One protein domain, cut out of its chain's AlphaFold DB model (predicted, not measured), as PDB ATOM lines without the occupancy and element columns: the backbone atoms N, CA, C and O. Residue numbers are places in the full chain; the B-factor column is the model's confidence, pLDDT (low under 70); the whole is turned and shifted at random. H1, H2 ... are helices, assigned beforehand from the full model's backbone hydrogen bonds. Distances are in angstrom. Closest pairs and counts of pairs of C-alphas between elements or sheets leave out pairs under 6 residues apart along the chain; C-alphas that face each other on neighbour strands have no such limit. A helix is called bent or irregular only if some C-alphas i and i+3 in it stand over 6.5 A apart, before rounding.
ATOM      1  N   GLN A  64      75.796 -33.566 -37.008       82.25
ATOM      2  CA  GLN A  64      76.476 -34.672 -37.682       82.25
ATOM      3  C   GLN A  64      76.361 -35.987 -36.899       82.25
ATOM      4  O   GLN A  64      76.057 -37.019 -37.493       82.25
ATOM      5  N   PHE A  65      76.520 -35.963 -35.565       83.62
ATOM      6  CA  PHE A  65      76.357 -37.180 -34.761       83.62
ATOM      7  C   PHE A  65      74.910 -37.671 -34.763       83.62
ATOM      8  O   PHE A  65      74.677 -38.876 -34.785       83.62
ATOM      9  N   LEU A  66      73.941 -36.755 -34.800       87.06
ATOM     10  CA  LEU A  66      72.533 -37.119 -34.917       87.06
ATOM     11  C   LEU A  66      72.242 -37.826 -36.244       87.06
ATOM     12  O   LEU A  66      71.575 -38.855 -36.238       87.06
ATOM     13  N   MET A  67      72.776 -37.324 -37.359       85.56
ATOM     14  CA  MET A  67      72.551 -37.937 -38.673       85.56
ATOM     15  C   MET A  67      73.134 -39.350 -38.741       85.56
ATOM     16  O   MET A  67      72.454 -40.259 -39.206       85.56
ATOM     17  N   ILE A  68      74.333 -39.574 -38.191       86.94
ATOM     18  CA  ILE A  68      74.934 -40.918 -38.111       86.94
ATOM     19  C   ILE A  68      74.033 -41.880 -37.319       86.94
ATOM     20  O   ILE A  68      73.829 -43.016 -37.743       86.94
ATOM     21  N   ILE A  69      73.455 -41.427 -36.199       91.81
ATOM     22  CA  ILE A  69      72.526 -42.238 -35.395       91.81
ATOM     23  C   ILE A  69      71.256 -42.568 -36.189       91.81
ATOM     24  O   ILE A  69      70.789 -43.704 -36.145       91.81
ATOM     25  N   VAL A  70      70.705 -41.600 -36.923       90.94
ATOM     26  CA  VAL A  70      69.512 -41.813 -37.755       90.94
ATOM     27  C   VAL A  70      69.799 -42.810 -38.881       90.94
ATOM     28  O   VAL A  70      69.007 -43.730 -39.069       90.94
ATOM     29  N   PHE A  71      70.940 -42.702 -39.571       89.44
ATOM     30  CA  PHE A  71      71.340 -43.684 -40.589       89.44
ATOM     31  C   PHE A  71      71.484 -45.087 -40.019       89.44
ATOM     32  O   PHE A  71      70.979 -46.040 -40.607       89.44
ATOM     33  N   PHE A  72      72.147 -45.206 -38.870       91.19
ATOM     34  CA  PHE A  72      72.306 -46.484 -38.190       91.19
ATOM     35  C   PHE A  72      70.946 -47.104 -37.846       91.19
ATOM     36  O   PHE A  72      70.713 -48.275 -38.126       91.19
ATOM     37  N   LEU A  73      70.014 -46.303 -37.326       94.38
ATOM     38  CA  LEU A  73      68.673 -46.766 -36.973       94.38
ATOM     39  C   LEU A  73      67.859 -47.215 -38.196       94.38
ATOM     40  O   LEU A  73      67.164 -48.226 -38.124       94.38
ATOM     41  N   ILE A  74      67.935 -46.486 -39.313       93.00
ATOM     42  CA  ILE A  74      67.250 -46.864 -40.559       93.00
ATOM     43  C   ILE A  74      67.814 -48.185 -41.094       93.00
ATOM     44  O   ILE A  74      67.044 -49.086 -41.427       93.00
ATOM     45  N   TYR A  75      69.141 -48.321 -41.117       91.25
ATOM     46  CA  TYR A  75      69.812 -49.535 -41.580       91.25
ATOM     47  C   TYR A  75      69.496 -50.756 -40.698       91.25
ATOM     48  O   TYR A  75      69.240 -51.846 -41.212       91.25
ATOM     49  N   ASP A  76      69.428 -50.583 -39.375       94.19
ATOM     50  CA  ASP A  76      69.032 -51.655 -38.454       94.19
ATOM     51  C   ASP A  76      67.589 -52.129 -38.704       94.19
ATOM     52  O   ASP A  76      67.313 -53.332 -38.688       94.19
ATOM     53  N   ILE A  77      66.659 -51.208 -38.984       94.19
ATOM     54  CA  ILE A  77      65.270 -51.560 -39.324       94.19
ATOM     55  C   ILE A  77      65.213 -52.341 -40.644       94.19
ATOM     56  O   ILE A  77      64.514 -53.352 -40.736       94.19
ATOM     57  N   GLU A  78      65.965 -51.913 -41.653       92.44
ATOM     58  CA  GLU A  78      66.069 -52.600 -42.945       92.44
ATOM     59  C   GLU A  78      66.634 -54.025 -42.812       92.44
ATOM     60  O   GLU A  78      66.121 -54.960 -43.438       92.44
ATOM     61  N   LEU A  79      67.621 -54.232 -41.937       91.88
ATOM     62  CA  LEU A  79      68.135 -55.570 -41.634       91.88
ATOM     63  C   LEU A  79      67.082 -56.473 -40.985       91.88
ATOM     64  O   LEU A  79      66.996 -57.651 -41.336       91.88
ATOM     65  N   ILE A  80      66.257 -55.941 -40.079       93.00
ATOM     66  CA  ILE A  80      65.161 -56.707 -39.464       93.00
ATOM     67  C   ILE A  80      64.153 -57.146 -40.532       93.00
ATOM     68  O   ILE A  80      63.754 -58.312 -40.546       93.00
ATOM     69  N   PHE A  81      63.779 -56.256 -41.457       89.25
ATOM     70  CA  PHE A  81      62.912 -56.613 -42.586       89.25
ATOM     71  C   PHE A  81      63.550 -57.634 -43.529       89.25
ATOM     72  O   PHE A  81      62.839 -58.431 -44.137       89.25
ATOM     73  N   SER A  82      64.878 -57.650 -43.610       89.12
ATOM     74  CA  SER A  82      65.636 -58.595 -44.430       89.12
ATOM     75  C   SER A  82      65.819 -59.970 -43.769       89.12
ATOM     76  O   SER A  82      66.194 -60.934 -44.430       89.12
ATOM     77  N   PHE A  83      65.535 -60.115 -42.473       88.19
ATOM     78  CA  PHE A  83      65.761 -61.362 -41.733       88.19
ATOM     79  C   PHE A  83      64.856 -62.549 -42.141       88.19
ATOM     80  O   PHE A  83      65.375 -63.660 -42.285       88.19
ATOM     81  N   PRO A  84      63.536 -62.378 -42.384       83.94
ATOM     82  CA  PRO A  84      62.641 -63.468 -42.804       83.94
ATOM     83  C   PRO A  84      63.053 -64.152 -44.116       83.94
ATOM     84  O   PRO A  84      62.647 -65.273 -44.401       83.94
ATOM     85  N   LEU A  85      63.884 -63.486 -44.909       81.69
ATOM     86  CA  LEU A  85      64.341 -63.953 -46.213       81.69
ATOM     87  C   LEU A  85      65.464 -64.970 -46.102       81.69
ATOM     88  O   LEU A  85      65.570 -65.894 -46.903       81.69
ATOM     89  N   ILE A  86      66.277 -64.828 -45.062       82.56
ATOM     90  CA  ILE A  86      67.346 -65.768 -44.751       82.56
ATOM     91  C   ILE A  86      66.735 -67.097 -44.286       82.56
ATOM     92  O   ILE A  86      67.279 -68.159 -44.581       82.56
ATOM     93  N   SER A  87      65.590 -67.058 -43.594       84.94
ATOM     94  CA  SER A  87      64.964 -68.265 -43.045       84.94
ATOM     95  C   SER A  87      64.270 -69.141 -44.094       84.94
ATOM     96  O   SER A  87      64.241 -70.355 -43.910       84.94
ATOM     97  N   HIS A  88      63.780 -68.571 -45.203       86.69
ATOM     98  CA  HIS A  88      63.097 -69.313 -46.278       86.69
ATOM     99  C   HIS A  88      63.765 -69.129 -47.649       86.69
ATOM    100  O   HIS A  88      63.106 -69.186 -48.683       86.69
ATOM    101  N   PHE A  89      65.092 -68.958 -47.679       81.75
ATOM    102  CA  PHE A  89      65.849 -68.661 -48.906       81.75
ATOM    103  C   PHE A  89      65.610 -69.655 -50.061       81.75
ATOM    104  O   PHE A  89      65.710 -69.292 -51.229       81.75
ATOM    105  N   MET A  90      65.274 -70.911 -49.750       83.12
ATOM    106  CA  MET A  90      64.995 -71.947 -50.752       83.12
ATOM    107  C   MET A  90      63.603 -71.837 -51.398       83.12
ATOM    108  O   MET A  90      63.414 -72.340 -52.500       83.12
ATOM    109  N   GLU A  91      62.641 -71.184 -50.744       86.62
ATOM    110  CA  GLU A  91      61.253 -71.014 -51.219       86.62
ATOM    111  C   GLU A  91      60.986 -69.586 -51.716       86.62
ATOM    112  O   GLU A  91      59.852 -69.124 -51.812       86.62
ATOM    113  N   PHE A  92      62.062 -68.875 -52.029       85.50
ATOM    114  CA  PHE A  92      62.040 -67.451 -52.272       85.50
ATOM    115  C   PHE A  92      61.335 -67.080 -53.586       85.50
ATOM    116  O   PHE A  92      61.729 -67.519 -54.672       85.50
ATOM    117  N   SER A  93      60.284 -66.256 -53.501       89.50
ATOM    118  CA  SER A  93      59.493 -65.868 -54.671       89.50
ATOM    119  C   SER A  93      60.104 -64.680 -55.431       89.50
ATOM    120  O   SER A  93      60.747 -63.796 -54.867       89.50
ATOM    121  N   PHE A  94      59.860 -64.606 -56.745       88.88
ATOM    122  CA  PHE A  94      60.337 -63.490 -57.580       88.88
ATOM    123  C   PHE A  94      59.798 -62.124 -57.118       88.88
ATOM    124  O   PHE A  94      60.446 -61.094 -57.296       88.88
ATOM    125  N   LEU A  95      58.613 -62.110 -56.507       89.50
ATOM    126  CA  LEU A  95      57.981 -60.890 -56.014       89.50
ATOM    127  C   LEU A  95      58.681 -60.374 -54.748       89.50
ATOM    128  O   LEU A  95      58.910 -59.171 -54.623       89.50
ATOM    129  N   GLU A  96      59.102 -61.274 -53.859       88.50
ATOM    130  CA  GLU A  96      59.917 -60.917 -52.694       88.50
ATOM    131  C   GLU A  96      61.321 -60.441 -53.105       88.50
ATOM    132  O   GLU A  96      61.838 -59.495 -52.510       88.50
ATOM    133  N   PHE A  97      61.904 -61.002 -54.174       88.31
ATOM    134  CA  PHE A  97      63.163 -60.506 -54.757       88.31
ATOM    135  C   PHE A  97      63.074 -59.051 -55.187       88.31
ATOM    136  O   PHE A  97      63.933 -58.242 -54.831       88.31
ATOM    137  N   ILE A  98      62.011 -58.702 -55.912       92.44
ATOM    138  CA  ILE A  98      61.768 -57.317 -56.310       92.44
ATOM    139  C   ILE A  98      61.553 -56.442 -55.075       92.44
ATOM    140  O   ILE A  98      62.111 -55.349 -55.017       92.44
ATOM    141  N   GLY A  99      60.794 -56.917 -54.083       90.50
ATOM    142  CA  GLY A  99      60.540 -56.182 -52.843       90.50
ATOM    143  C   GLY A  99      61.828 -55.785 -52.119       90.50
ATOM    144  O   GLY A  99      62.011 -54.615 -51.788       90.50
ATOM    145  N   ILE A 100      62.751 -56.732 -51.950       89.81
ATOM    146  CA  ILE A 100      64.064 -56.493 -51.334       89.81
ATOM    147  C   ILE A 100      64.914 -55.547 -52.171       89.81
ATOM    148  O   ILE A 100      65.507 -54.613 -51.641       89.81
ATOM    149  N   PHE A 101      64.977 -55.782 -53.482       91.25
ATOM    150  CA  PHE A 101      65.780 -54.955 -54.376       91.25
ATOM    151  C   PHE A 101      65.318 -53.495 -54.353       91.25
ATOM    152  O   PHE A 101      66.136 -52.578 -54.363       91.25
ATOM    153  N   LEU A 102      64.005 -53.275 -54.281       93.81
ATOM    154  CA  LEU A 102      63.410 -51.947 -54.198       93.81
ATOM    155  C   LEU A 102      63.694 -51.300 -52.835       93.81
ATOM    156  O   LEU A 102      64.028 -50.118 -52.786       93.81
ATOM    157  N   LEU A 103      63.634 -52.077 -51.751       91.38
ATOM    158  CA  LEU A 103      63.932 -51.618 -50.395       91.38
ATOM    159  C   LEU A 103      65.393 -51.140 -50.272       91.38
ATOM    160  O   LEU A 103      65.616 -49.966 -49.974       91.38
ATOM    161  N   TYR A 104      66.365 -51.978 -50.652       92.69
ATOM    162  CA  TYR A 104      67.783 -51.586 -50.690       92.69
ATOM    163  C   TYR A 104      68.064 -50.475 -51.710       92.69
ATOM    164  O   TYR A 104      68.901 -49.603 -51.478       92.69
ATOM    165  N   GLY A 105      67.365 -50.473 -52.848       94.06
ATOM    166  CA  GLY A 105      67.493 -49.429 -53.864       94.06
ATOM    167  C   GLY A 105      67.104 -48.047 -53.335       94.06
ATOM    168  O   GLY A 105      67.818 -47.074 -53.571       94.06
ATOM    169  N   LEU A 106      66.009 -47.958 -52.574       93.38
ATOM    170  CA  LEU A 106      65.577 -46.717 -51.923       93.38
ATOM    171  C   LEU A 106      66.585 -46.247 -50.870       93.38
ATOM    172  O   LEU A 106      66.912 -45.058 -50.834       93.38
ATOM    173  N   PHE A 107      67.113 -47.168 -50.060       92.81
ATOM    174  CA  PHE A 107      68.155 -46.852 -49.082       92.81
ATOM    175  C   PHE A 107      69.414 -46.284 -49.755       92.81
ATOM    176  O   PHE A 107      69.918 -45.233 -49.350       92.81
ATOM    177  N   LEU A 108      69.877 -46.913 -50.838       93.06
ATOM    178  CA  LEU A 108      71.028 -46.437 -51.612       93.06
ATOM    179  C   LEU A 108      70.799 -45.043 -52.207       93.06
ATOM    180  O   LEU A 108      71.703 -44.210 -52.167       93.06
ATOM    181  N   ILE A 109      69.602 -44.766 -52.733       94.56
ATOM    182  CA  ILE A 109      69.256 -43.438 -53.260       94.56
ATOM    183  C   ILE A 109      69.312 -42.383 -52.150       94.56
ATOM    184  O   ILE A 109      69.880 -41.313 -52.370       94.56
ATOM    185  N   SER A 110      68.774 -42.684 -50.962       89.69
ATOM    186  CA  SER A 110      68.864 -41.784 -49.806       89.69
ATOM    187  C   SER A 110      70.321 -41.495 -49.447       89.69
ATOM    188  O   SER A 110      70.711 -40.338 -49.331       89.69
ATOM    189  N   LEU A 111      71.154 -42.536 -49.360       89.50
ATOM    190  CA  LEU A 111      72.565 -42.397 -49.003       89.50
ATOM    191  C   LEU A 111      73.340 -41.546 -50.020       89.50
ATOM    192  O   LEU A 111      74.167 -40.721 -49.634       89.50
ATOM    193  N   LEU A 112      73.061 -41.716 -51.314       92.25
ATOM    194  CA  LEU A 112      73.666 -40.900 -52.369       92.25
ATOM    195  C   LEU A 112      73.258 -39.426 -52.260       92.25
ATOM    196  O   LEU A 112      74.109 -38.551 -52.424       92.25
ATOM    197  N   PHE A 113      71.988 -39.149 -51.957       90.25
ATOM    198  CA  PHE A 113      71.514 -37.784 -51.725       90.25
ATOM    199  C   PHE A 113      72.237 -37.139 -50.534       90.25
ATOM    200  O   PHE A 113      72.747 -36.024 -50.643       90.25
ATOM    201  N   ASP A 114      72.355 -37.861 -49.423       86.56
ATOM    202  CA  ASP A 114      72.997 -37.349 -48.211       86.56
ATOM    203  C   ASP A 114      74.517 -37.163 -48.361       86.56
ATOM    204  O   ASP A 114      75.110 -36.264 -47.748       86.56
ATOM    205  N   TYR A 115      75.150 -37.974 -49.213       85.56
ATOM    206  CA  TYR A 115      76.552 -37.811 -49.593       85.56
ATOM    207  C   TYR A 115      76.784 -36.517 -50.383       85.56
ATOM    208  O   TYR A 115      77.706 -35.765 -50.059       85.56
ATOM    209  N   ASP A 116      75.924 -36.214 -51.362       87.25
ATOM    210  CA  ASP A 116      76.008 -34.975 -52.150       87.25
ATOM    211  C   ASP A 116      75.815 -33.724 -51.273       87.25
ATOM    212  O   ASP A 116      76.536 -32.728 -51.396       87.25
ATOM    213  N   GLN A 117      74.936 -33.808 -50.268       84.62
ATOM    214  CA  GLN A 117      74.741 -32.743 -49.276       84.62
ATOM    215  C   GLN A 117      75.928 -32.561 -48.312       84.62
ATOM    216  O   GLN A 117      75.900 -31.670 -47.460       84.62
ATOM    217  N   ASN A 118      76.993 -33.366 -48.431       76.88
ATOM    218  CA  ASN A 118      78.192 -33.303 -47.592       76.88
ATOM    219  C   ASN A 118      77.898 -33.405 -46.080       76.88
ATOM    220  O   ASN A 118      78.726 -33.013 -45.256       76.88
TER     221      ASN A 118
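Overview. This is residues 64 to 118 of the 124 residues of the protein "NADH-ubiquinone oxidoreductase chain 3" of Euplotes vanleeuwenhoeki (UniProt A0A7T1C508). Two long helices, H1 and then H2, run side by side in opposite ways as a slender helical hairpin, joined at one end by a short loop. The helices come close over a small part of their length, and residues 86 to 92 stick out at the loop end. The printed part has 55 residues, with two named helices and no named strand: all helix. It is loose, with a radius of gyration of the C-alphas of 13.7 A, and spans 41 by 18 by 9 A, a rod.

Arrangement. H1, residues 64 to 87, and H2, residues 94 to 116, form a helical hairpin. They only just touch, with 3 pairs of C-alphas within 8 A, H1 with residues 78 to 82 alone and H2 with residues 100 to 104 alone. The closest C-alphas, those of Ser 82 and Ile 100, are 7.4 A apart. The lines stand at a shallow tilt of 11 degrees, opposite ways. In H2 every O i to N i+4 pair is within hydrogen-bond range; in H1, 16 of 20 are.

Along the chain. H1 begins at C-alpha 64, (76.476, -34.672, -37.682), and measures 35.9 A. It has a kink of 30 degrees near residue 81 and is only just irregular: C-alphas 81 and 84 are 6.9 A apart. H2 measures 33.0 A and ends at C-alpha 116, (76.008, -34.975, -52.150).

Size, cuts and confidence. The C-alphas farthest apart, those of Gln 64 and Glu 91, are 41.7 A apart. The printed part has no cut, and its link from H1 to H2 is short, with 6 residues. Mean pLDDT of the printed part is 89.0, and no printed residue is under 70.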